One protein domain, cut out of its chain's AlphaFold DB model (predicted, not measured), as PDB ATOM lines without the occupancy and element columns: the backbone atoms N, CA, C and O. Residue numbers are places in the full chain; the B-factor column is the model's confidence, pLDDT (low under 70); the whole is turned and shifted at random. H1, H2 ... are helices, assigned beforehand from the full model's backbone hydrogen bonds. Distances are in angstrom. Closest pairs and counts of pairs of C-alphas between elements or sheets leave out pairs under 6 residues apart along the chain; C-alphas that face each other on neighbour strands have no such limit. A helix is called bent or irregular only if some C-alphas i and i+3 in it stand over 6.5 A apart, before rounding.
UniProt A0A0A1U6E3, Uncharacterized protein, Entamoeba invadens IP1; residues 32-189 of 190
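Overview. This is residues 32 to 189 of the 190 residues of an uncharacterized protein of Entamoeba invadens IP1 (UniProt A0A0A1U6E3). One long helix, H8, forms the core and makes the longest axis, and a second long helix, H2, crosses it obliquely along one side with its arm H2a and then turns sharply, so that its arm H2b packs on residues 182 to 186 of H8. The shorter helices H1, H3, H4 and H6 also pack on H8, while H5 touches no helix but is near H3 and H6, and H7 lies toward the end of the domain where H8 begins. The printed part has 158 residues with eight named helices, H1 to H8 in chain order, and no named strand; the class is all helix. The helices are mostly crossed, with 1 of 9 touching pairs at a shallow tilt. The whole is compact by its radius of gyration of the C-alphas, 16.3 A, yet elongated in outline, with spans of 51 by 28 by 27 A.

Along the chain. The longest helix by residues is H2, residues 41 to 78, assigned as one helix by its hydrogen bonds but bent, with C-alphas 67 and 70 at 7.7 A. Its arm H2a, residues 41 to 67, begins with C-alpha 41 at (7.198, 8.599, -13.072), is 39.0 A long and has a kink of 36 degrees near residue 55. Its arm H2b covers residues 70 to 78, and the lines of the two arms are about perpendicular, at 88 degrees. H8, residues 156 to 188, is 48.2 A long, from C-alpha 156 at (-8.257, 16.675, -18.291) to C-alpha 188 at (35.827, 26.820, -34.889). H3, residues 81 to 95, is 21.0 A long. H6, residues 119 to 131, is 19.9 A long and irregular, with C-alphas 120 and 123 at 7.2 A. The shorter ones are H1, residues 32 to 38, H4, residues 99 to 108, H5, residues 110 to 117, and H7, residues 143 to 150.

Arrangement. H8 is the hub, touching five other helices. H2a touches it the same way at a steep tilt of 36 degrees, only just steep; their closest C-alphas, of Arg 54 and Cys 172, are 5.1 A apart. H2b touches H8 about perpendicular, at 81 degrees, with the C-alphas of Ala 72 and Thr 185 closest at 5.7 A. H3 touches residues 173 to 185 of H8, opposite ways at a steep tilt of 55 degrees, closest at the C-alphas of Ala 91 and Asn 180, 5.1 A. H6 touches H8 with residues 126 to 130 alone, closest at the C-alphas of Ile 126 and Ser 178, 5.4 A. H6 also touches H2b, opposite ways at a shallow tilt of 20 degrees, closest at the C-alphas of Met 73 and Met 123, 6.7 A. H4 touches residues 166 to 170 of H8, closest at the C-alphas of Ile 108 and Met 166, 7.0 A. H1 touches residues 159 to 166 of H8, closest at the C-alphas of Cys 35 and Cys 162, 5.3 A. H5 is close to but not clearly touching H3, with the C-alphas of Gln 85 and Leu 116 closest at 6.1 A. H7 is close to but not clearly touching H8, with the C-alphas of Ile 150 and Thr 159 closest at 6.2 A. Among the pairs that stay apart are H2a and H3, and H5 and H7. Every O i to N i+4 pair is within hydrogen-bond range in H1, H2b, H3, H4, H5, H7 and H8, against 20 of 23 in H2a and 6 of 9 in H6.

Size, cuts and confidence. The two C-alphas farthest apart, of Lys 152 and Asp 189, are 52.5 A from each other. The printed part has no cut. The link from H6 to H7, 11 residues, is long, and the other links are tight. The mean pLDDT of the printed part is 79.9, and 36 residues are under 70: residues 97 to 113, residues 136 to 153 and residue 189.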
ATOM      1  N   GLN A  32      -0.862  10.020 -28.382       71.81
ATOM      2  CA  GLN A  32      -1.256   9.219 -27.230       71.81
ATOM      3  C   GLN A  32      -0.096   8.399 -26.646       71.81
ATOM      4  O   GLN A  32       0.069   8.363 -25.426       71.81
ATOM      5  N   ASP A  33       0.695   7.729 -27.485       76.06
ATOM      6  CA  ASP A  33       1.848   6.940 -27.032       76.06
ATOM      7  C   ASP A  33       2.923   7.844 -26.424       76.06
ATOM      8  O   ASP A  33       3.528   7.518 -25.396       76.06
ATOM      9  N   LEU A  34       3.081   9.032 -27.007       75.69
ATOM     10  CA  LEU A  34       3.916  10.091 -26.471       75.69
ATOM     11  C   LEU A  34       3.452  10.526 -25.074       75.69
ATOM     12  O   LEU A  34       4.251  10.512 -24.138       75.69
ATOM     13  N   CYS A  35       2.166  10.848 -24.903       78.81
ATOM     14  CA  CYS A  35       1.639  11.247 -23.598       78.81
ATOM     15  C   CYS A  35       1.757  10.140 -22.552       78.81
ATOM     16  O   CYS A  35       2.176  10.412 -21.432       78.81
ATOM     17  N   LYS A  36       1.470   8.880 -22.898       82.38
ATOM     18  CA  LYS A  36       1.665   7.758 -21.963       82.38
ATOM     19  C   LYS A  36       3.110   7.651 -21.485       82.38
ATOM     20  O   LYS A  36       3.337   7.344 -20.320       82.38
ATOM     21  N   THR A  37       4.066   7.914 -22.371       83.50
ATOM     22  CA  THR A  37       5.492   7.882 -22.035       83.50
ATOM     23  C   THR A  37       5.870   9.063 -21.139       83.50
ATOM     24  O   THR A  37       6.505   8.868 -20.103       83.50
ATOM     25  N   LEU A  38       5.418  10.276 -21.477       81.81
ATOM     26  CA  LEU A  38       5.675  11.497 -20.704       81.81
ATOM     27  C   LEU A  38       5.074  11.469 -19.292       81.81
ATOM     28  O   LEU A  38       5.619  12.094 -18.388       81.81
ATOM     29  N   LEU A  39       3.982  10.728 -19.100       85.19
ATOM     30  CA  LEU A  39       3.307  10.575 -17.810       85.19
ATOM     31  C   LEU A  39       3.885   9.440 -16.945       85.19
ATOM     32  O   LEU A  39       3.392   9.182 -15.846       85.19
ATOM     33  N   THR A  40       4.935   8.747 -17.400       87.75
ATOM     34  CA  THR A  40       5.651   7.800 -16.535       87.75
ATOM     35  C   THR A  40       6.373   8.543 -15.398       87.75
ATOM     36  O   THR A  40       6.823   9.672 -15.593       87.75
ATOM     37  N   PRO A  41       6.549   7.933 -14.208       87.94
ATOM     38  CA  PRO A  41       7.198   8.599 -13.072       87.94
ATOM     39  C   PRO A  41       8.603   9.144 -13.374       87.94
ATOM     40  O   PRO A  41       8.980  10.203 -12.877       87.94
ATOM     41  N   GLU A  42       9.360   8.433 -14.207       86.56
ATOM     42  CA  GLU A  42      10.684   8.847 -14.674       86.56
ATOM     43  C   GLU A  42      10.612  10.141 -15.495       86.56
ATOM     44  O   GLU A  42      11.303  11.114 -15.192       86.56
ATOM     45  N   MET A  43       9.703  10.202 -16.471       85.25
ATOM     46  CA  MET A  43       9.532  11.383 -17.316       85.25
ATOM     47  C   MET A  43       8.906  12.565 -16.572       85.25
ATOM     48  O   MET A  43       9.235  13.718 -16.863       85.25
ATOM     49  N   VAL A  44       8.073  12.310 -15.562       86.75
ATOM     50  CA  VAL A  44       7.578  13.352 -14.651       86.75
ATOM     51  C   VAL A  44       8.732  13.956 -13.844       86.75
ATOM     52  O   VAL A  44       8.809  15.180 -13.717       86.75
ATOM     53  N   SER A  45       9.670  13.134 -13.353       89.38
ATOM     54  CA  SER A  45      10.890  13.628 -12.694       89.38
ATOM     55  C   SER A  45      11.729  14.477 -13.651       89.38
ATOM     56  O   SER A  45      12.075  15.617 -13.334       89.38
ATOM     57  N   ARG A  46      11.966  13.972 -14.867       85.44
ATOM     58  CA  ARG A  46      12.726  14.678 -15.909       85.44
ATOM     59  C   ARG A  46      12.071  15.999 -16.320       85.44
ATOM     60  O   ARG A  46      12.755  16.987 -16.562       85.44
ATOM     61  N   THR A  47      10.742  16.057 -16.320       87.19
ATOM     62  CA  THR A  47       9.987  17.290 -16.580       87.19
ATOM     63  C   THR A  47      10.282  18.366 -15.541       87.19
ATOM     64  O   THR A  47      10.464  19.532 -15.897       87.19
ATOM     65  N   GLN A  48      10.371  18.000 -14.260       89.38
ATOM     66  CA  GLN A  48      10.749  18.951 -13.212       89.38
ATOM     67  C   GLN A  48      12.205  19.401 -13.350       89.38
ATOM     68  O   GLN A  48      12.499  20.579 -13.148       89.38
ATOM     69  N   GLU A  49      13.108  18.504 -13.751       89.75
ATOM     70  CA  GLU A  49      14.490  18.869 -14.075       89.75
ATOM     71  C   GLU A  49      14.542  19.901 -15.204       89.75
ATOM     72  O   GLU A  49      15.132  20.961 -15.013       89.75
ATOM     73  N   TRP A  50      13.847  19.672 -16.323       88.44
ATOM     74  CA  TRP A  50      13.787  20.633 -17.430       88.44
ATOM     75  C   TRP A  50      13.226  21.988 -17.011       88.44
ATOM     76  O   TRP A  50      13.729  23.021 -17.451       88.44
ATOM     77  N   LYS A  51      12.206  22.011 -16.147       87.50
ATOM     78  CA  LYS A  51      11.653  23.263 -15.608       87.50
ATOM     79  C   LYS A  51      12.681  24.049 -14.809       87.50
ATOM     80  O   LYS A  51      12.783  25.261 -14.986       87.50
ATOM     81  N   ASN A  52      13.432  23.366 -13.951       89.81
ATOM     82  CA  ASN A  52      14.469  23.989 -13.135       89.81
ATOM     83  C   ASN A  52      15.647  24.460 -13.998       89.81
ATOM     84  O   ASN A  52      16.150  25.568 -13.823       89.81
ATOM     85  N   GLU A  53      16.058  23.632 -14.955       89.50
ATOM     86  CA  GLU A  53      17.182  23.898 -15.844       89.50
ATOM     87  C   GLU A  53      16.895  25.061 -16.804       89.50
ATOM     88  O   GLU A  53      17.778  25.872 -17.075       89.50
ATOM     89  N   ARG A  54      15.645  25.210 -17.262       88.19
ATOM     90  CA  ARG A  54      15.230  26.261 -18.203       88.19
ATOM     91  C   ARG A  54      15.614  27.667 -17.746       88.19
ATOM     92  O   ARG A  54      16.097  28.451 -18.556       88.19
ATOM     93  N   GLU A  55      15.383  28.012 -16.481       85.38
ATOM     94  CA  GLU A  55      15.683  29.366 -15.989       85.38
ATOM     95  C   GLU A  55      17.195  29.624 -15.935       85.38
ATOM     96  O   GLU A  55      17.651  30.722 -16.253       85.38
ATOM     97  N   ILE A  56      17.980  28.593 -15.611       91.06
ATOM     98  CA  ILE A  56      19.446  28.657 -15.612       91.06
ATOM     99  C   ILE A  56      19.955  28.837 -17.045       91.06
ATOM    100  O   ILE A  56      20.706  29.769 -17.326       91.06
ATOM    101  N   LEU A  57      19.495  27.988 -17.967       93.31
ATOM    102  CA  LEU A  57      19.878  28.042 -19.377       93.31
ATOM    103  C   LEU A  57      19.467  29.355 -20.036       93.31
ATOM    104  O   LEU A  57      20.185  29.858 -20.893       93.31
ATOM    105  N   LYS A  58      18.338  29.945 -19.635       90.69
ATOM    106  CA  LYS A  58      17.945  31.267 -20.122       90.69
ATOM    107  C   LYS A  58      18.972  32.330 -19.735       90.69
ATOM    108  O   LYS A  58      19.374  33.104 -20.597       90.69
ATOM    109  N   GLY A  59      19.416  32.342 -18.477       90.56
ATOM    110  CA  GLY A  59      20.476  33.246 -18.027       90.56
ATOM    111  C   GLY A  59      21.771  33.050 -18.818       90.56
ATOM    112  O   GLY A  59      22.334  34.021 -19.314       90.56
ATOM    113  N   ILE A  60      22.176  31.791 -19.024       93.75
ATOM    114  CA  ILE A  60      23.358  31.452 -19.829       93.75
ATOM    115  C   ILE A  60      23.201  31.967 -21.261       93.75
ATOM    116  O   ILE A  60      24.069  32.683 -21.740       93.75
ATOM    117  N   LEU A  61      22.083  31.686 -21.937       93.50
ATOM    118  CA  LEU A  61      21.855  32.145 -23.309       93.50
ATOM    119  C   LEU A  61      21.872  33.678 -23.417       93.50
ATOM    120  O   LEU A  61      22.390  34.220 -24.393       93.50
ATOM    121  N   GLU A  62      21.314  34.390 -22.434       91.50
ATOM    122  CA  GLU A  62      21.350  35.855 -22.388       91.50
ATOM    123  C   GLU A  62      22.775  36.411 -22.240       91.50
ATOM    124  O   GLU A  62      23.061  37.491 -22.762       91.50
ATOM    125  N   GLU A  63      23.660  35.710 -21.531       91.12
ATOM    126  CA  GLU A  63      25.082  36.053 -21.418       91.12
ATOM    127  C   GLU A  63      25.841  35.693 -22.695       91.12
ATOM    128  O   GLU A  63      26.428  36.580 -23.316       91.12
ATOM    129  N   THR A  64      25.714  34.451 -23.166       91.12
ATOM    130  CA  THR A  64      26.327  33.975 -24.411       91.12
ATOM    131  C   THR A  64      25.959  34.880 -25.581       91.12
ATOM    132  O   THR A  64      26.818  35.245 -26.366       91.12
ATOM    133  N   ILE A  65      24.716  35.353 -25.700       90.75
ATOM    134  CA  ILE A  65      24.346  36.256 -26.801       90.75
ATOM    135  C   ILE A  65      25.061  37.608 -26.740       90.75
ATOM    136  O   ILE A  65      25.355  38.185 -27.789       90.75
ATOM    137  N   LYS A  66      25.329  38.143 -25.547       88.12
ATOM    138  CA  LYS A  66      26.046  39.422 -25.415       88.12
ATOM    139  C   LYS A  66      27.493  39.298 -25.876       88.12
ATOM    140  O   LYS A  66      28.017  40.256 -26.436       88.12
ATOM    141  N   GLU A  67      28.102  38.149 -25.615       86.38
ATOM    142  CA  GLU A  67      29.517  37.889 -25.874       86.38
ATOM    143  C   GLU A  67      29.733  37.369 -27.301       86.38
ATOM    144  O   GLU A  67      30.545  37.910 -28.046       86.38
ATOM    145  N   GLU A  68      28.914  36.409 -27.722       85.44
ATOM    146  CA  GLU A  68      29.216  35.494 -28.823       85.44
ATOM    147  C   GLU A  68      28.362  35.740 -30.086       85.44
ATOM    148  O   GLU A  68      28.788  35.456 -31.208       85.44
ATOM    149  N   MET A  69      27.151  36.309 -29.959       89.50
ATOM    150  CA  MET A  69      26.156  36.329 -31.055       89.50
ATOM    151  C   MET A  69      26.635  37.056 -32.314       89.50
ATOM    152  O   MET A  69      26.269  36.687 -33.431       89.50
ATOM    153  N   LYS A  70      27.409  38.133 -32.155       89.12
ATOM    154  CA  LYS A  70      27.865  38.932 -33.298       89.12
ATOM    155  C   LYS A  70      28.820  38.128 -34.179       89.12
ATOM    156  O   LYS A  70      28.684  38.167 -35.399       89.12
ATOM    157  N   GLU A  71      29.771  37.439 -33.562       89.81
ATOM    158  CA  GLU A  71      30.777  36.632 -34.254       89.81
ATOM    159  C   GLU A  71      30.117  35.411 -34.886       89.81
ATOM    160  O   GLU A  71      30.245  35.211 -36.095       89.81
ATOM    161  N   ALA A  72      29.251  34.735 -34.128       90.50
ATOM    162  CA  ALA A  72      28.464  33.618 -34.628       90.50
ATOM    163  C   ALA A  72      27.611  34.018 -35.841       90.50
ATOM    164  O   ALA A  72      27.550  33.281 -36.818       90.50
ATOM    165  N   MET A  73      26.992  35.205 -35.845       90.88
ATOM    166  CA  MET A  73      26.197  35.684 -36.984       90.88
ATOM    167  C   MET A  73      27.058  35.986 -38.221       90.88
ATOM    168  O   MET A  73      26.629  35.728 -39.350       90.88
ATOM    169  N   VAL A  74      28.266  36.529 -38.042       90.69
ATOM    170  CA  VAL A  74      29.201  36.756 -39.157       90.69
ATOM    171  C   VAL A  74      29.638  35.421 -39.752       90.69
ATOM    172  O   VAL A  74      29.564  35.246 -40.970       90.69
ATOM    173  N   TRP A  75      30.014  34.464 -38.908       93.62
ATOM    174  CA  TRP A  75      30.345  33.109 -39.336       93.62
ATOM    175  C   TRP A  75      29.169  32.480 -40.094       93.62
ATOM    176  O   TRP A  75      29.293  32.090 -41.255       93.62
ATOM    177  N   TRP A  76      27.976  32.512 -39.501       93.62
ATOM    178  CA  TRP A  76      26.786  31.863 -40.053       93.62
ATOM    179  C   TRP A  76      26.349  32.431 -41.400       93.62
ATOM    180  O   TRP A  76      25.731  31.732 -42.193       93.62
ATOM    181  N   THR A  77      26.648  33.694 -41.688       91.12
ATOM    182  CA  THR A  77      26.303  34.323 -42.974       91.12
ATOM    183  C   THR A  77      27.379  34.154 -44.044       91.12
ATOM    184  O   THR A  77      27.106  34.414 -45.215       91.12
ATOM    185  N   SER A  78      28.584  33.716 -43.671       91.88
ATOM    186  CA  SER A  78      29.734  33.595 -44.577       91.88
ATOM    187  C   SER A  78      30.100  32.155 -44.945       91.88
ATOM    188  O   SER A  78      30.836  31.963 -45.911       91.88
ATOM    189  N   HIS A  79      29.554  31.164 -44.237       93.25
ATOM    190  CA  HIS A  79      29.856  29.748 -44.453       93.25
ATOM    191  C   HIS A  79      28.790  29.022 -45.278       93.25
ATOM    192  O   HIS A  79      27.682  29.526 -45.503       93.25
ATOM    193  N   SER A  80      29.145  27.835 -45.770       93.69
ATOM    194  CA  SER A  80      28.273  27.004 -46.598       93.69
ATOM    195  C   SER A  80      27.146  26.353 -45.788       93.69
ATOM    196  O   SER A  80      27.198  26.253 -44.562       93.69
ATOM    197  N   ILE A  81      26.111  25.883 -46.486       91.56
ATOM    198  CA  ILE A  81      25.011  25.132 -45.864       91.56
ATOM    199  C   ILE A  81      25.535  23.855 -45.189       91.56
ATOM    200  O   ILE A  81      25.123  23.553 -44.076       91.56
ATOM    201  N   GLU A  82      26.472  23.142 -45.820       92.12
ATOM    202  CA  GLU A  82      27.036  21.888 -45.296       92.12
ATOM    203  C   GLU A  82      27.761  22.100 -43.955       92.12
ATOM    204  O   GLU A  82      27.602  21.319 -43.013       92.12
ATOM    205  N   GLU A  83      28.504  23.200 -43.826       93.25
ATOM    206  CA  GLU A  83      29.178  23.568 -42.576       93.25
ATOM    207  C   GLU A  83      28.169  23.946 -41.484       93.25
ATOM    208  O   GLU A  83      28.274  23.473 -40.351       93.25
ATOM    209  N   LYS A  84      27.131  24.726 -41.821       92.56
ATOM    210  CA  LYS A  84      26.045  25.069 -40.880       92.56
ATOM    211  C   LYS A  84      25.301  23.826 -40.398       92.56
ATOM    212  O   LYS A  84      25.006  23.709 -39.209       92.56
ATOM    213  N   GLN A  85      25.013  22.891 -41.303       89.19
ATOM    214  CA  GLN A  85      24.387  21.610 -40.970       89.19
ATOM    215  C   GLN A  85      25.273  20.791 -40.035       89.19
ATOM    216  O   GLN A  85      24.772  20.234 -39.063       89.19
ATOM    217  N   THR A  86      26.585  20.775 -40.272       90.75
ATOM    218  CA  THR A  86      27.545  20.084 -39.402       90.75
ATOM    219  C   THR A  86      27.502  20.637 -37.977       90.75
ATOM    220  O   THR A  86      27.359  19.862 -37.032       90.75
ATOM    221  N   ILE A  87      27.535  21.965 -37.803       90.94
ATOM    222  CA  ILE A  87      27.407  22.583 -36.471       90.94
ATOM    223  C   ILE A  87      26.068  22.236 -35.832       90.94
ATOM    224  O   ILE A  87      26.020  21.915 -34.645       90.94
ATOM    225  N   LEU A  88      24.977  22.300 -36.595       87.88
ATOM    226  CA  LEU A  88      23.651  22.025 -36.062       87.88
ATOM    227  C   LEU A  88      23.528  20.574 -35.576       87.88
ATOM    228  O   LEU A  88      23.013  20.353 -34.483       87.88
ATOM    229  N   VAL A  89      24.065  19.607 -36.325       86.12
ATOM    230  CA  VAL A  89      24.131  18.198 -35.905       86.12
ATOM    231  C   VAL A  89      24.976  18.046 -34.641       86.12
ATOM    232  O   VAL A  89      24.502  17.463 -33.673       86.12
ATOM    233  N   MET A  90      26.172  18.642 -34.587       87.50
ATOM    234  CA  MET A  90      27.015  18.600 -33.384       87.50
ATOM    235  C   MET A  90      26.316  19.204 -32.160       87.50
ATOM    236  O   MET A  90      26.402  18.672 -31.054       87.50
ATOM    237  N   ALA A  91      25.609  20.319 -32.346       88.31
ATOM    238  CA  ALA A  91      24.861  20.962 -31.281       88.31
ATOM    239  C   ALA A  91      23.701  20.079 -30.805       88.31
ATOM    240  O   ALA A  91      23.488  19.985 -29.598       88.31
ATOM    241  N   MET A  92      22.987  19.416 -31.721       82.00
ATOM    242  CA  MET A  92      21.930  18.450 -31.402       82.00
ATOM    243  C   MET A  92      22.476  17.233 -30.648       82.00
ATOM    244  O   MET A  92      21.906  16.872 -29.619       82.00
ATOM    245  N   ASP A  93      23.600  16.669 -31.091       81.44
ATOM    246  CA  ASP A  93      24.295  15.562 -30.419       81.44
ATOM    247  C   ASP A  93      24.735  15.947 -28.997       81.44
ATOM    248  O   ASP A  93      24.690  15.133 -28.079       81.44
ATOM    249  N   ALA A  94      25.103  17.211 -28.773       83.12
ATOM    250  CA  ALA A  94      25.433  17.714 -27.441       83.12
ATOM    251  C   ALA A  94      24.199  17.941 -26.541       83.12
ATOM    252  O   ALA A  94      24.328  17.931 -25.319       83.12
ATOM    253  N   VAL A  95      23.002  18.158 -27.107       81.12
ATOM    254  CA  VAL A  95      21.741  18.208 -26.330       81.12
ATOM    255  C   VAL A  95      21.223  16.804 -26.003       81.12
ATOM    256  O   VAL A  95      20.555  16.587 -24.989       81.12
ATOM    257  N   ALA A  96      21.522  15.856 -26.879       70.25
ATOM    258  CA  ALA A  96      21.187  14.451 -26.798       70.25
ATOM    259  C   ALA A  96      21.939  13.727 -25.659       70.25
ATOM    260  O   ALA A  96      22.875  12.969 -25.883       70.25
ATOM    261  N   GLU A  97      21.507  13.924 -24.412       62.66
ATOM    262  CA  GLU A  97      22.060  13.194 -23.257       62.66
ATOM    263  C   GLU A  97      21.593  11.717 -23.189       62.66
ATOM    264  O   GLU A  97      22.228  10.911 -22.511       62.66
ATOM    265  N   ASP A  98      20.494  11.352 -23.874       62.50
ATOM    266  CA  ASP A  98      19.878  10.006 -23.885       62.50
ATOM    267  C   ASP A  98      19.102   9.759 -25.202       62.50
ATOM    268  O   ASP A  98      18.231  10.552 -25.572       62.50
ATOM    269  N   GLU A  99      19.372   8.651 -25.909       57.00
ATOM    270  CA  GLU A  99      18.711   8.271 -27.177       57.00
ATOM    271  C   GLU A  99      17.178   8.151 -27.076       57.00
ATOM    272  O   GLU A  99      16.453   8.453 -28.036       57.00
ATOM    273  N   ASN A 100      16.652   7.759 -25.914       58.56
ATOM    274  CA  ASN A 100      15.208   7.665 -25.690       58.56
ATOM    275  C   ASN A 100      14.577   9.053 -25.602       58.56
ATOM    276  O   ASN A 100      13.490   9.282 -26.133       58.56
ATOM    277  N   VAL A 101      15.297   9.994 -24.990       58.72
ATOM    278  CA  VAL A 101      14.911  11.401 -24.911       58.72
ATOM    279  C   VAL A 101      14.964  12.014 -26.309       58.72
ATOM    280  O   VAL A 101      13.987  12.636 -26.702       58.72
ATOM    281  N   ILE A 102      15.987  11.734 -27.125       57.00
ATOM    282  CA  ILE A 102      16.068  12.174 -28.537       57.00
ATOM    283  C   ILE A 102      14.881  11.682 -29.363       57.00
ATOM    284  O   ILE A 102      14.280  12.452 -30.104       57.00
ATOM    285  N   THR A 103      14.515  10.407 -29.244       62.34
ATOM    286  CA  THR A 103      13.395   9.845 -30.013       62.34
ATOM    287  C   THR A 103      12.066  10.478 -29.591       62.34
ATOM    288  O   THR A 103      11.219  10.792 -30.432       62.34
ATOM    289  N   LEU A 104      11.892  10.740 -28.292       61.78
ATOM    290  CA  LEU A 104      10.735  11.456 -27.753       61.78
ATOM    291  C   LEU A 104      10.694  12.916 -28.235       61.78
ATOM    292  O   LEU A 104       9.650  13.421 -28.645       61.78
ATOM    293  N   ILE A 105      11.854  13.571 -28.228       57.91
ATOM    294  CA  ILE A 105      12.084  14.942 -28.677       57.91
ATOM    295  C   ILE A 105      11.823  15.064 -30.168       57.91
ATOM    296  O   ILE A 105      11.109  15.970 -30.551       57.91
ATOM    297  N   ASN A 106      12.296  14.154 -31.013       60.78
ATOM    298  CA  ASN A 106      12.109  14.224 -32.464       60.78
ATOM    299  C   ASN A 106      10.630  14.141 -32.873       60.78
ATOM    300  O   ASN A 106      10.226  14.792 -33.835       60.78
ATOM    301  N   ASN A 107       9.806  13.418 -32.108       59.41
ATOM    302  CA  ASN A 107       8.348  13.413 -32.282       59.41
ATOM    303  C   ASN A 107       7.690  14.721 -31.798       59.41
ATOM    304  O   ASN A 107       6.629  15.111 -32.278       59.41
ATOM    305  N   ILE A 108       8.330  15.418 -30.858       57.50
ATOM    306  CA  ILE A 108       7.896  16.703 -30.307       57.50
ATOM    307  C   ILE A 108       8.499  17.886 -31.101       57.50
ATOM    308  O   ILE A 108       7.928  18.960 -31.106       57.50
ATOM    309  N   PHE A 109       9.607  17.753 -31.819       65.94
ATOM    310  CA  PHE A 109      10.392  18.883 -32.331       65.94
ATOM    311  C   PHE A 109      10.582  18.847 -33.841       65.94
ATOM    312  O   PHE A 109      11.695  18.839 -34.366       65.94
ATOM    313  N   THR A 110       9.474  18.940 -34.565       63.59
ATOM    314  CA  THR A 110       9.508  19.170 -36.014       63.59
ATOM    315  C   THR A 110      10.255  20.457 -36.387       63.59
ATOM    316  O   THR A 110      10.858  20.522 -37.455       63.59
ATOM    317  N   GLU A 111      10.282  21.461 -35.502       62.53
ATOM    318  CA  GLU A 111      10.996  22.725 -35.721       62.53
ATOM    319  C   GLU A 111      12.518  22.547 -35.824       62.53
ATOM    320  O   GLU A 111      13.127  23.197 -36.663       62.53
ATOM    321  N   ILE A 112      13.141  21.643 -35.056       64.00
ATOM    322  CA  ILE A 112      14.596  21.402 -35.150       64.00
ATOM    323  C   ILE A 112      14.940  20.692 -36.463       64.00
ATOM    324  O   ILE A 112      15.888  21.075 -37.142       64.00
ATOM    325  N   ASN A 113      14.114  19.729 -36.879       67.44
ATOM    326  CA  ASN A 113      14.254  19.112 -38.200       67.44
ATOM    327  C   ASN A 113      14.072  20.154 -39.317       67.44
ATOM    328  O   ASN A 113      14.821  20.167 -40.287       67.44
ATOM    329  N   THR A 114      13.151  21.103 -39.130       73.31
ATOM    330  CA  THR A 114      12.973  22.230 -40.057       73.31
ATOM    331  C   THR A 114      14.210  23.133 -40.097       73.31
ATOM    332  O   THR A 114      14.516  23.670 -41.156       73.31
ATOM    333  N   LEU A 115      14.941  23.294 -38.987       76.56
ATOM    334  CA  LEU A 115      16.204  24.042 -38.958       76.56
ATOM    335  C   LEU A 115      17.334  23.318 -39.702       76.56
ATOM    336  O   LEU A 115      18.160  23.996 -40.301       76.56
ATOM    337  N   LEU A 116      17.369  21.979 -39.713       77.81
ATOM    338  CA  LEU A 116      18.316  21.211 -40.542       77.81
ATOM    339  C   LEU A 116      18.059  21.419 -42.040       77.81
ATOM    340  O   LEU A 116      19.006  21.542 -42.820       77.81
ATOM    341  N   ASP A 117      16.784  21.512 -42.420       79.06
ATOM    342  CA  ASP A 117      16.367  21.775 -43.800       79.06
ATOM    343  C   ASP A 117      16.479  23.265 -44.184       79.06
ATOM    344  O   ASP A 117      16.625  23.595 -45.360       79.06
ATOM    345  N   ASN A 118      16.435  24.175 -43.202       84.88
ATOM    346  CA  ASN A 118      16.473  25.632 -43.381       84.88
ATOM    347  C   ASN A 118      17.542  26.268 -42.481       84.88
ATOM    348  O   ASN A 118      17.254  27.137 -41.654       84.88
ATOM    349  N   THR A 119      18.799  25.853 -42.639       85.00
ATOM    350  CA  THR A 119      19.893  26.262 -41.739       85.00
ATOM    351  C   THR A 119      20.131  27.768 -41.665       85.00
ATOM    352  O   THR A 119      20.674  28.253 -40.676       85.00
ATOM    353  N   GLU A 120      19.719  28.536 -42.673       85.75
ATOM    354  CA  GLU A 120      19.802  30.003 -42.653       85.75
ATOM    355  C   GLU A 120      18.959  30.634 -41.528       85.75
ATOM    356  O   GLU A 120      19.307  31.696 -41.008       85.75
ATOM    357  N   ASP A 121      17.893  29.963 -41.087       88.31
ATOM    358  CA  ASP A 121      16.971  30.487 -40.079       88.31
ATOM    359  C   ASP A 121      17.466  30.290 -38.636       88.31
ATOM    360  O   ASP A 121      16.886  30.860 -37.707       88.31
ATOM    361  N   VAL A 122      18.552  29.538 -38.422       89.62
ATOM    362  CA  VAL A 122      19.056  29.164 -37.085       89.62
ATOM    363  C   VAL A 122      19.377  30.385 -36.222       89.62
ATOM    364  O   VAL A 122      18.937  30.463 -35.075       89.62
ATOM    365  N   MET A 123      20.057  31.398 -36.763       90.69
ATOM    366  CA  MET A 123      20.350  32.622 -36.000       90.69
ATOM    367  C   MET A 123      19.082  33.422 -35.678       90.69
ATOM    368  O   MET A 123      18.956  34.013 -34.600       90.69
ATOM    369  N   GLY A 124      18.104  33.406 -36.588       88.50
ATOM    370  CA  GLY A 124      16.782  33.978 -36.352       88.50
ATOM    371  C   GLY A 124      16.023  33.238 -35.252       88.50
ATOM    372  O   GLY A 124      15.379  33.876 -34.420       88.50
ATOM    373  N   PHE A 125      16.121  31.910 -35.211       88.50
ATOM    374  CA  PHE A 125      15.564  31.065 -34.157       88.50
ATOM    375  C   PHE A 125      16.191  31.379 -32.794       88.50
ATOM    376  O   PHE A 125      15.456  31.722 -31.865       88.50
ATOM    377  N   ILE A 126      17.522  31.396 -32.691       90.31
ATOM    378  CA  ILE A 126      18.259  31.742 -31.460       90.31
ATOM    379  C   ILE A 126      17.837  33.123 -30.943       90.31
ATOM    380  O   ILE A 126      17.523  33.304 -29.763       90.31
ATOM    381  N   GLY A 127      17.750  34.108 -31.841       88.38
ATOM    382  CA  GLY A 127      17.311  35.461 -31.502       88.38
ATOM    383  C   GLY A 127      15.860  35.556 -31.011       88.38
ATOM    384  O   GLY A 127      15.509  36.528 -30.338       88.38
ATOM    385  N   LYS A 128      15.000  34.587 -31.340       87.69
ATOM    386  CA  LYS A 128      13.622  34.514 -30.831       87.69
ATOM    387  C   LYS A 128      13.561  33.776 -29.493       87.69
ATOM    388  O   LYS A 128      12.926  34.292 -28.577       87.69
ATOM    389  N   VAL A 129      14.264  32.650 -29.367       87.38
ATOM    390  CA  VAL A 129      14.373  31.866 -28.121       87.38
ATOM    391  C   VAL A 129      14.951  32.704 -26.978       87.38
ATOM    392  O   VAL A 129      14.484  32.612 -25.847       87.38
ATOM    393  N   SER A 130      15.920  33.575 -27.260       86.50
ATOM    394  CA  SER A 130      16.507  34.452 -26.238       86.50
ATOM    395  C   SER A 130      15.568  35.539 -25.725       86.50
ATOM    396  O   SER A 130      15.607  35.894 -24.551       86.50
ATOM    397  N   LYS A 131      14.694  36.069 -26.587       85.31
ATOM    398  CA  LYS A 131      13.697  37.081 -26.203       85.31
ATOM    399  C   LYS A 131      12.522  36.470 -25.452       85.31
ATOM    400  O   LYS A 131      11.922  37.122 -24.601       85.31
ATOM    401  N   ASP A 132      12.172  35.243 -25.810       83.06
ATOM    402  CA  ASP A 132      11.033  34.510 -25.285       83.06
ATOM    403  C   ASP A 132      11.426  33.028 -25.241       83.06
ATOM    404  O   ASP A 132      11.407  32.346 -26.260       83.06
ATOM    405  N   SER A 133      11.797  32.508 -24.065       71.19
ATOM    406  CA  SER A 133      12.142  31.082 -23.910       71.19
ATOM    407  C   SER A 133      10.937  30.167 -24.161       71.19
ATOM    408  O   SER A 133      11.098  28.969 -24.404       71.19
ATOM    409  N   LEU A 134       9.727  30.737 -24.156       71.31
ATOM    410  CA  LEU A 134       8.481  30.110 -24.582       71.31
ATOM    411  C   LEU A 134       8.143  30.478 -26.042       71.31
ATOM    412  O   LEU A 134       7.012  30.323 -26.485       71.31
ATOM    413  N   TYR A 135       9.095  30.953 -26.846       73.19
ATOM    414  CA  TYR A 135       8.878  31.176 -28.277       73.19
ATOM    415  C   TYR A 135       8.458  29.874 -28.971       73.19
ATOM    416  O   TYR A 135       7.482  29.858 -29.726       73.19
ATOM    417  N   CYS A 136       9.107  28.768 -28.599       65.44
ATOM    418  CA  CYS A 136       8.798  27.407 -29.038       65.44
ATOM    419  C   CYS A 136       7.455  26.886 -28.498       65.44
ATOM    420  O   CYS A 136       7.252  25.683 -28.485       65.44
ATOM    421  N   TYR A 137       6.580  27.757 -27.984       63.31
ATOM    422  CA  TYR A 137       5.235  27.476 -27.468       63.31
ATOM    423  C   TYR A 137       4.158  27.908 -28.479       63.31
ATOM    424  O   TYR A 137       3.080  27.322 -28.524       63.31
ATOM    425  N   LYS A 138       4.446  28.920 -29.320       53.19
ATOM    426  CA  LYS A 138       3.455  29.562 -30.211       53.19
ATOM    427  C   LYS A 138       3.114  28.748 -31.459       53.19
ATOM    428  O   LYS A 138       2.015  28.893 -31.978       53.19
ATOM    429  N   ASN A 139       4.020  27.881 -31.903       50.00
ATOM    430  CA  ASN A 139       3.843  27.051 -33.101       50.00
ATOM    431  C   ASN A 139       3.531  25.585 -32.783       50.00
ATOM    432  O   ASN A 139       3.354  24.772 -33.684       50.00
ATOM    433  N   VAL A 140       3.499  25.225 -31.501       47.56
ATOM    434  CA  VAL A 140       3.342  23.830 -31.072       47.56
ATOM    435  C   VAL A 140       1.940  23.304 -31.338       47.56
ATOM    436  O   VAL A 140       1.740  22.098 -31.462       47.56
ATOM    437  N   PHE A 141       0.969  24.204 -31.417       54.56
ATOM    438  CA  PHE A 141      -0.423  23.839 -31.348       54.56
ATOM    439  C   PHE A 141      -1.208  24.642 -32.377       54.56
ATOM    440  O   PHE A 141      -1.584  25.786 -32.128       54.56
ATOM    441  N   ASP A 142      -1.594  24.000 -33.475       50.53
ATOM    442  CA  ASP A 142      -2.998  24.154 -33.836       50.53
ATOM    443  C   ASP A 142      -3.777  23.465 -32.700       50.53
ATOM    444  O   ASP A 142      -3.937  22.244 -32.675       50.53
ATOM    445  N   SER A 143      -4.097  24.231 -31.647       46.56
ATOM    446  CA  SER A 143      -4.611  23.723 -30.361       46.56
ATOM    447  C   SER A 143      -5.858  22.869 -30.521       46.56
ATOM    448  O   SER A 143      -6.138  22.040 -29.664       46.56
ATOM    449  N   SER A 144      -6.556  23.044 -31.641       53.97
ATOM    450  CA  SER A 144      -7.698  22.251 -32.061       53.97
ATOM    451  C   SER A 144      -7.370  20.756 -32.179       53.97
ATOM    452  O   SER A 144      -8.042  19.949 -31.550       53.97
ATOM    453  N   GLN A 145      -6.307  20.365 -32.891       54.28
ATOM    454  CA  GLN A 145      -5.999  18.953 -33.161       54.28
ATOM    455  C   GLN A 145      -5.495  18.210 -31.925       54.28
ATOM    456  O   GLN A 145      -5.912  17.086 -31.665       54.28
ATOM    457  N   ILE A 146      -4.637  18.848 -31.128       55.19
ATOM    458  CA  ILE A 146      -4.061  18.222 -29.934       55.19
ATOM    459  C   ILE A 146      -5.083  18.163 -28.791       55.19
ATOM    460  O   ILE A 146      -5.163  17.143 -28.110       55.19
ATOM    461  N   GLN A 147      -5.925  19.188 -28.605       57.28
ATOM    462  CA  GLN A 147      -7.049  19.080 -27.666       57.28
ATOM    463  C   GLN A 147      -8.056  18.014 -28.120       57.28
ATOM    464  O   GLN A 147      -8.551  17.263 -27.280       57.28
ATOM    465  N   ASP A 148      -8.307  17.892 -29.426       62.44
ATOM    466  CA  ASP A 148      -9.223  16.891 -29.975       62.44
ATOM    467  C   ASP A 148      -8.669  15.457 -29.943       62.44
ATOM    468  O   ASP A 148      -9.463  14.518 -29.864       62.44
ATOM    469  N   GLU A 149      -7.355  15.248 -30.044       61.47
ATOM    470  CA  GLU A 149      -6.726  13.917 -29.983       61.47
ATOM    471  C   GLU A 149      -6.415  13.481 -28.549       61.47
ATOM    472  O   GLU A 149      -6.688  12.331 -28.185       61.47
ATOM    473  N   ILE A 150      -5.899  14.394 -27.718       62.72
ATOM    474  CA  ILE A 150      -5.582  14.104 -26.317       62.72
ATOM    475  C   ILE A 150      -6.867  14.058 -25.476       62.72
ATOM    476  O   ILE A 150      -7.098  13.084 -24.754       62.72
ATOM    477  N   GLY A 151      -7.759  15.043 -25.629       59.28
ATOM    478  CA  GLY A 151      -8.981  15.175 -24.825       59.28
ATOM    479  C   GLY A 151     -10.034  14.087 -25.060       59.28
ATOM    480  O   GLY A 151     -10.957  13.945 -24.262       59.28
ATOM    481  N   LYS A 152      -9.905  13.281 -26.125       67.25
ATOM    482  CA  LYS A 152     -10.777  12.115 -26.367       67.25
ATOM    483  C   LYS A 152     -10.375  10.870 -25.578       67.25
ATOM    484  O   LYS A 152     -11.205   9.978 -25.426       67.25
ATOM    485  N   ASN A 153      -9.127  10.784 -25.111       66.50
ATOM    486  CA  ASN A 153      -8.548   9.531 -24.612       66.50
ATOM    487  C   ASN A 153      -7.846   9.643 -23.250       66.50
ATOM    488  O   ASN A 153      -7.576   8.606 -22.646       66.50
ATOM    489  N   LEU A 154      -7.547  10.855 -22.778       71.38
ATOM    490  CA  LEU A 154      -6.970  11.124 -21.459       71.38
ATOM    491  C   LEU A 154      -7.937  11.950 -20.608       71.38
ATOM    492  O   LEU A 154      -8.791  12.666 -21.135       71.38
ATOM    493  N   SER A 155      -7.795  11.879 -19.285       81.56
ATOM    494  CA  SER A 155      -8.459  12.841 -18.403       81.56
ATOM    495  C   SER A 155      -7.918  14.258 -18.630       81.56
ATOM    496  O   SER A 155      -6.822  14.459 -19.158       81.56
ATOM    497  N   GLU A 156      -8.678  15.270 -18.208       78.69
ATOM    498  CA  GLU A 156      -8.257  16.675 -18.291       78.69
ATOM    499  C   GLU A 156      -6.926  16.919 -17.556       78.69
ATOM    500  O   GLU A 156      -6.060  17.632 -18.058       78.69
ATOM    501  N   MET A 157      -6.722  16.263 -16.409       82.94
ATOM    502  CA  MET A 157      -5.487  16.376 -15.630       82.94
ATOM    503  C   MET A 157      -4.291  15.755 -16.360       82.94
ATOM    504  O   MET A 157      -3.275  16.423 -16.531       82.94
ATOM    505  N   GLU A 158      -4.433  14.531 -16.875       81.88
ATOM    506  CA  GLU A 158      -3.385  13.859 -17.664       81.88
ATOM    507  C   GLU A 158      -3.057  14.627 -18.951       81.88
ATOM    508  O   GLU A 158      -1.907  14.686 -19.382       81.88
ATOM    509  N   THR A 159      -4.065  15.260 -19.556       79.12
ATOM    510  CA  THR A 159      -3.890  16.132 -20.722       79.12
ATOM    511  C   THR A 159      -3.000  17.323 -20.377       79.12
ATOM    512  O   THR A 159      -2.032  17.596 -21.086       79.12
ATOM    513  N   LEU A 160      -3.299  18.021 -19.279       80.38
ATOM    514  CA  LEU A 160      -2.520  19.175 -18.831       80.38
ATOM    515  C   LEU A 160      -1.091  18.788 -18.440       80.38
ATOM    516  O   LEU A 160      -0.156  19.499 -18.804       80.38
ATOM    517  N   GLU A 161      -0.912  17.662 -17.752       84.75
ATOM    518  CA  GLU A 161       0.407  17.147 -17.370       84.75
ATOM    519  C   GLU A 161       1.245  16.751 -18.594       84.75
ATOM    520  O   GLU A 161       2.421  17.110 -18.675       84.75
ATOM    521  N   CYS A 162       0.645  16.089 -19.588       82.94
ATOM    522  CA  CYS A 162       1.337  15.765 -20.835       82.94
ATOM    523  C   CYS A 162       1.774  17.036 -21.580       82.94
ATOM    524  O   CYS A 162       2.926  17.143 -22.008       82.94
ATOM    525  N   LEU A 163       0.880  18.022 -21.702       79.56
ATOM    526  CA  LEU A 163       1.188  19.299 -22.350       79.56
ATOM    527  C   LEU A 163       2.334  20.021 -21.637       79.56
ATOM    528  O   LEU A 163       3.289  20.464 -22.275       79.56
ATOM    529  N   ASP A 164       2.265  20.109 -20.314       84.12
ATOM    530  CA  ASP A 164       3.290  20.731 -19.486       84.12
ATOM    531  C   ASP A 164       4.664  20.048 -19.643       84.12
ATOM    532  O   ASP A 164       5.679  20.739 -19.792       84.12
ATOM    533  N   ALA A 165       4.697  18.715 -19.714       84.25
ATOM    534  CA  ALA A 165       5.909  17.946 -19.983       84.25
ATOM    535  C   ALA A 165       6.487  18.227 -21.379       84.25
ATOM    536  O   ALA A 165       7.672  18.556 -21.502       84.25
ATOM    537  N   MET A 166       5.653  18.191 -22.427       80.38
ATOM    538  CA  MET A 166       6.067  18.516 -23.800       80.38
ATOM    539  C   MET A 166       6.658  19.922 -23.892       80.38
ATOM    540  O   MET A 166       7.675  20.133 -24.547       80.38
ATOM    541  N   LEU A 167       6.030  20.894 -23.236       80.75
ATOM    542  CA  LEU A 167       6.433  22.296 -23.286       80.75
ATOM    543  C   LEU A 167       7.719  22.562 -22.501       80.75
ATOM    544  O   LEU A 167       8.565  23.347 -22.937       80.75
ATOM    545  N   SER A 168       7.878  21.886 -21.366       84.44
ATOM    546  CA  SER A 168       9.087  21.963 -20.544       84.44
ATOM    547  C   SER A 168      10.286  21.374 -21.279       84.44
ATOM    548  O   SER A 168      11.318  22.042 -21.378       84.44
ATOM    549  N   ALA A 169      10.118  20.192 -21.887       82.12
ATOM    550  CA  ALA A 169      11.101  19.633 -22.809       82.12
ATOM    551  C   ALA A 169      11.401  20.646 -23.919       82.12
ATOM    552  O   ALA A 169      12.562  21.001 -24.144       82.12
ATOM    553  N   ARG A 170      10.337  21.187 -24.544       81.25
ATOM    554  CA  ARG A 170      10.455  22.071 -25.705       81.25
ATOM    555  C   ARG A 170      11.383  23.253 -25.491       81.25
ATOM    556  O   ARG A 170      12.305  23.523 -26.260       81.25
ATOM    557  N   SER A 171      11.113  23.957 -24.407       83.50
ATOM    558  CA  SER A 171      11.867  25.141 -24.035       83.50
ATOM    559  C   SER A 171      13.304  24.802 -23.633       83.50
ATOM    560  O   SER A 171      14.232  25.473 -24.080       83.50
ATOM    561  N   CYS A 172      13.507  23.740 -22.845       86.50
ATOM    562  CA  CYS A 172      14.836  23.374 -22.353       86.50
ATOM    563  C   CYS A 172      15.802  23.028 -23.499       86.50
ATOM    564  O   CYS A 172      16.879  23.608 -23.606       86.50
ATOM    565  N   ILE A 173      15.393  22.160 -24.422       83.06
ATOM    566  CA  ILE A 173      16.230  21.752 -25.565       83.06
ATOM    567  C   ILE A 173      16.478  22.911 -26.524       83.06
ATOM    568  O   ILE A 173      17.589  23.041 -27.022       83.06
ATOM    569  N   ALA A 174      15.490  23.779 -26.767       85.25
ATOM    570  CA  ALA A 174      15.693  24.959 -27.606       85.25
ATOM    571  C   ALA A 174      16.768  25.894 -27.031       85.25
ATOM    572  O   ALA A 174      17.588  26.428 -27.782       85.25
ATOM    573  N   LEU A 175      16.791  26.064 -25.705       88.88
ATOM    574  CA  LEU A 175      17.838  26.818 -25.018       88.88
ATOM    575  C   LEU A 175      19.196  26.116 -25.141       88.88
ATOM    576  O   LEU A 175      20.151  26.759 -25.574       88.88
ATOM    577  N   LYS A 176      19.278  24.811 -24.836       89.56
ATOM    578  CA  LYS A 176      20.527  24.035 -24.962       89.56
ATOM    579  C   LYS A 176      21.084  24.087 -26.384       89.56
ATOM    580  O   LYS A 176      22.260  24.376 -26.570       89.56
ATOM    581  N   LEU A 177      20.229  23.889 -27.387       88.69
ATOM    582  CA  LEU A 177      20.600  23.953 -28.797       88.69
ATOM    583  C   LEU A 177      21.144  25.337 -29.157       88.69
ATOM    584  O   LEU A 177      22.190  25.437 -29.786       88.69
ATOM    585  N   SER A 178      20.461  26.398 -28.725       91.00
ATOM    586  CA  SER A 178      20.884  27.775 -28.996       91.00
ATOM    587  C   SER A 178      22.257  28.079 -28.398       91.00
ATOM    588  O   SER A 178      23.102  28.656 -29.075       91.00
ATOM    589  N   ILE A 179      22.491  27.661 -27.152       93.06
ATOM    590  CA  ILE A 179      23.783  27.828 -26.475       93.06
ATOM    591  C   ILE A 179      24.869  27.037 -27.208       93.06
ATOM    592  O   ILE A 179      25.905  27.602 -27.552       93.06
ATOM    593  N   ASN A 180      24.614  25.760 -27.504       91.44
ATOM    594  CA  ASN A 180      25.584  24.888 -28.161       91.44
ATOM    595  C   ASN A 180      25.953  25.391 -29.558       91.44
ATOM    596  O   ASN A 180      27.132  25.408 -29.895       91.44
ATOM    597  N   VAL A 181      24.983  25.854 -30.354       92.25
ATOM    598  CA  VAL A 181      25.266  26.436 -31.673       92.25
ATOM    599  C   VAL A 181      26.187  27.648 -31.537       92.25
ATOM    600  O   VAL A 181      27.182  27.720 -32.254       92.25
ATOM    601  N   LEU A 182      25.900  28.578 -30.619       92.94
ATOM    602  CA  LEU A 182      26.742  29.761 -30.412       92.94
ATOM    603  C   LEU A 182      28.156  29.381 -29.961       92.94
ATOM    604  O   LEU A 182      29.130  29.862 -30.535       92.94
ATOM    605  N   MET A 183      28.266  28.478 -28.984       91.06
ATOM    606  CA  MET A 183      29.554  28.031 -28.457       91.06
ATOM    607  C   MET A 183      30.403  27.310 -29.504       91.06
ATOM    608  O   MET A 183      31.579  27.624 -29.648       91.06
ATOM    609  N   ILE A 184      29.825  26.352 -30.234       91.44
ATOM    610  CA  ILE A 184      30.552  25.573 -31.245       91.44
ATOM    611  C   ILE A 184      30.998  26.487 -32.385       91.44
ATOM    612  O   ILE A 184      32.156  26.429 -32.789       91.44
ATOM    613  N   THR A 185      30.107  27.364 -32.865       90.81
ATOM    614  CA  THR A 185      30.426  28.302 -33.953       90.81
ATOM    615  C   THR A 185      31.646  29.152 -33.607       90.81
ATOM    616  O   THR A 185      32.566  29.261 -34.411       90.81
ATOM    617  N   ASN A 186      31.715  29.679 -32.384       85.12
ATOM    618  CA  ASN A 186      32.808  30.568 -31.980       85.12
ATOM    619  C   ASN A 186      34.083  29.839 -31.526       85.12
ATOM    620  O   ASN A 186      35.116  30.471 -31.311       85.12
ATOM    621  N   GLN A 187      34.047  28.511 -31.412       84.94
ATOM    622  CA  GLN A 187      35.230  27.679 -31.168       84.94
ATOM    623  C   GLN A 187      35.915  27.204 -32.454       84.94
ATOM    624  O   GLN A 187      37.043  26.736 -32.384       84.94
ATOM    625  N   ILE A 188      35.258  27.291 -33.614       78.25
ATOM    626  CA  ILE A 188      35.827  26.820 -34.889       78.25
ATOM    627  C   ILE A 188      36.856  27.814 -35.459       78.25
ATOM    628  O   ILE A 188      37.795  27.393 -36.134       78.25
ATOM    629  N   ASP A 189      36.721  29.105 -35.141       57.19
ATOM    630  CA  ASP A 189      37.600  30.178 -35.636       57.19
ATOM    631  C   ASP A 189      38.686  30.632 -34.633       57.19
ATOM    632  O   ASP A 189      39.567  31.413 -35.005       57.19
TER     633      ASP A 189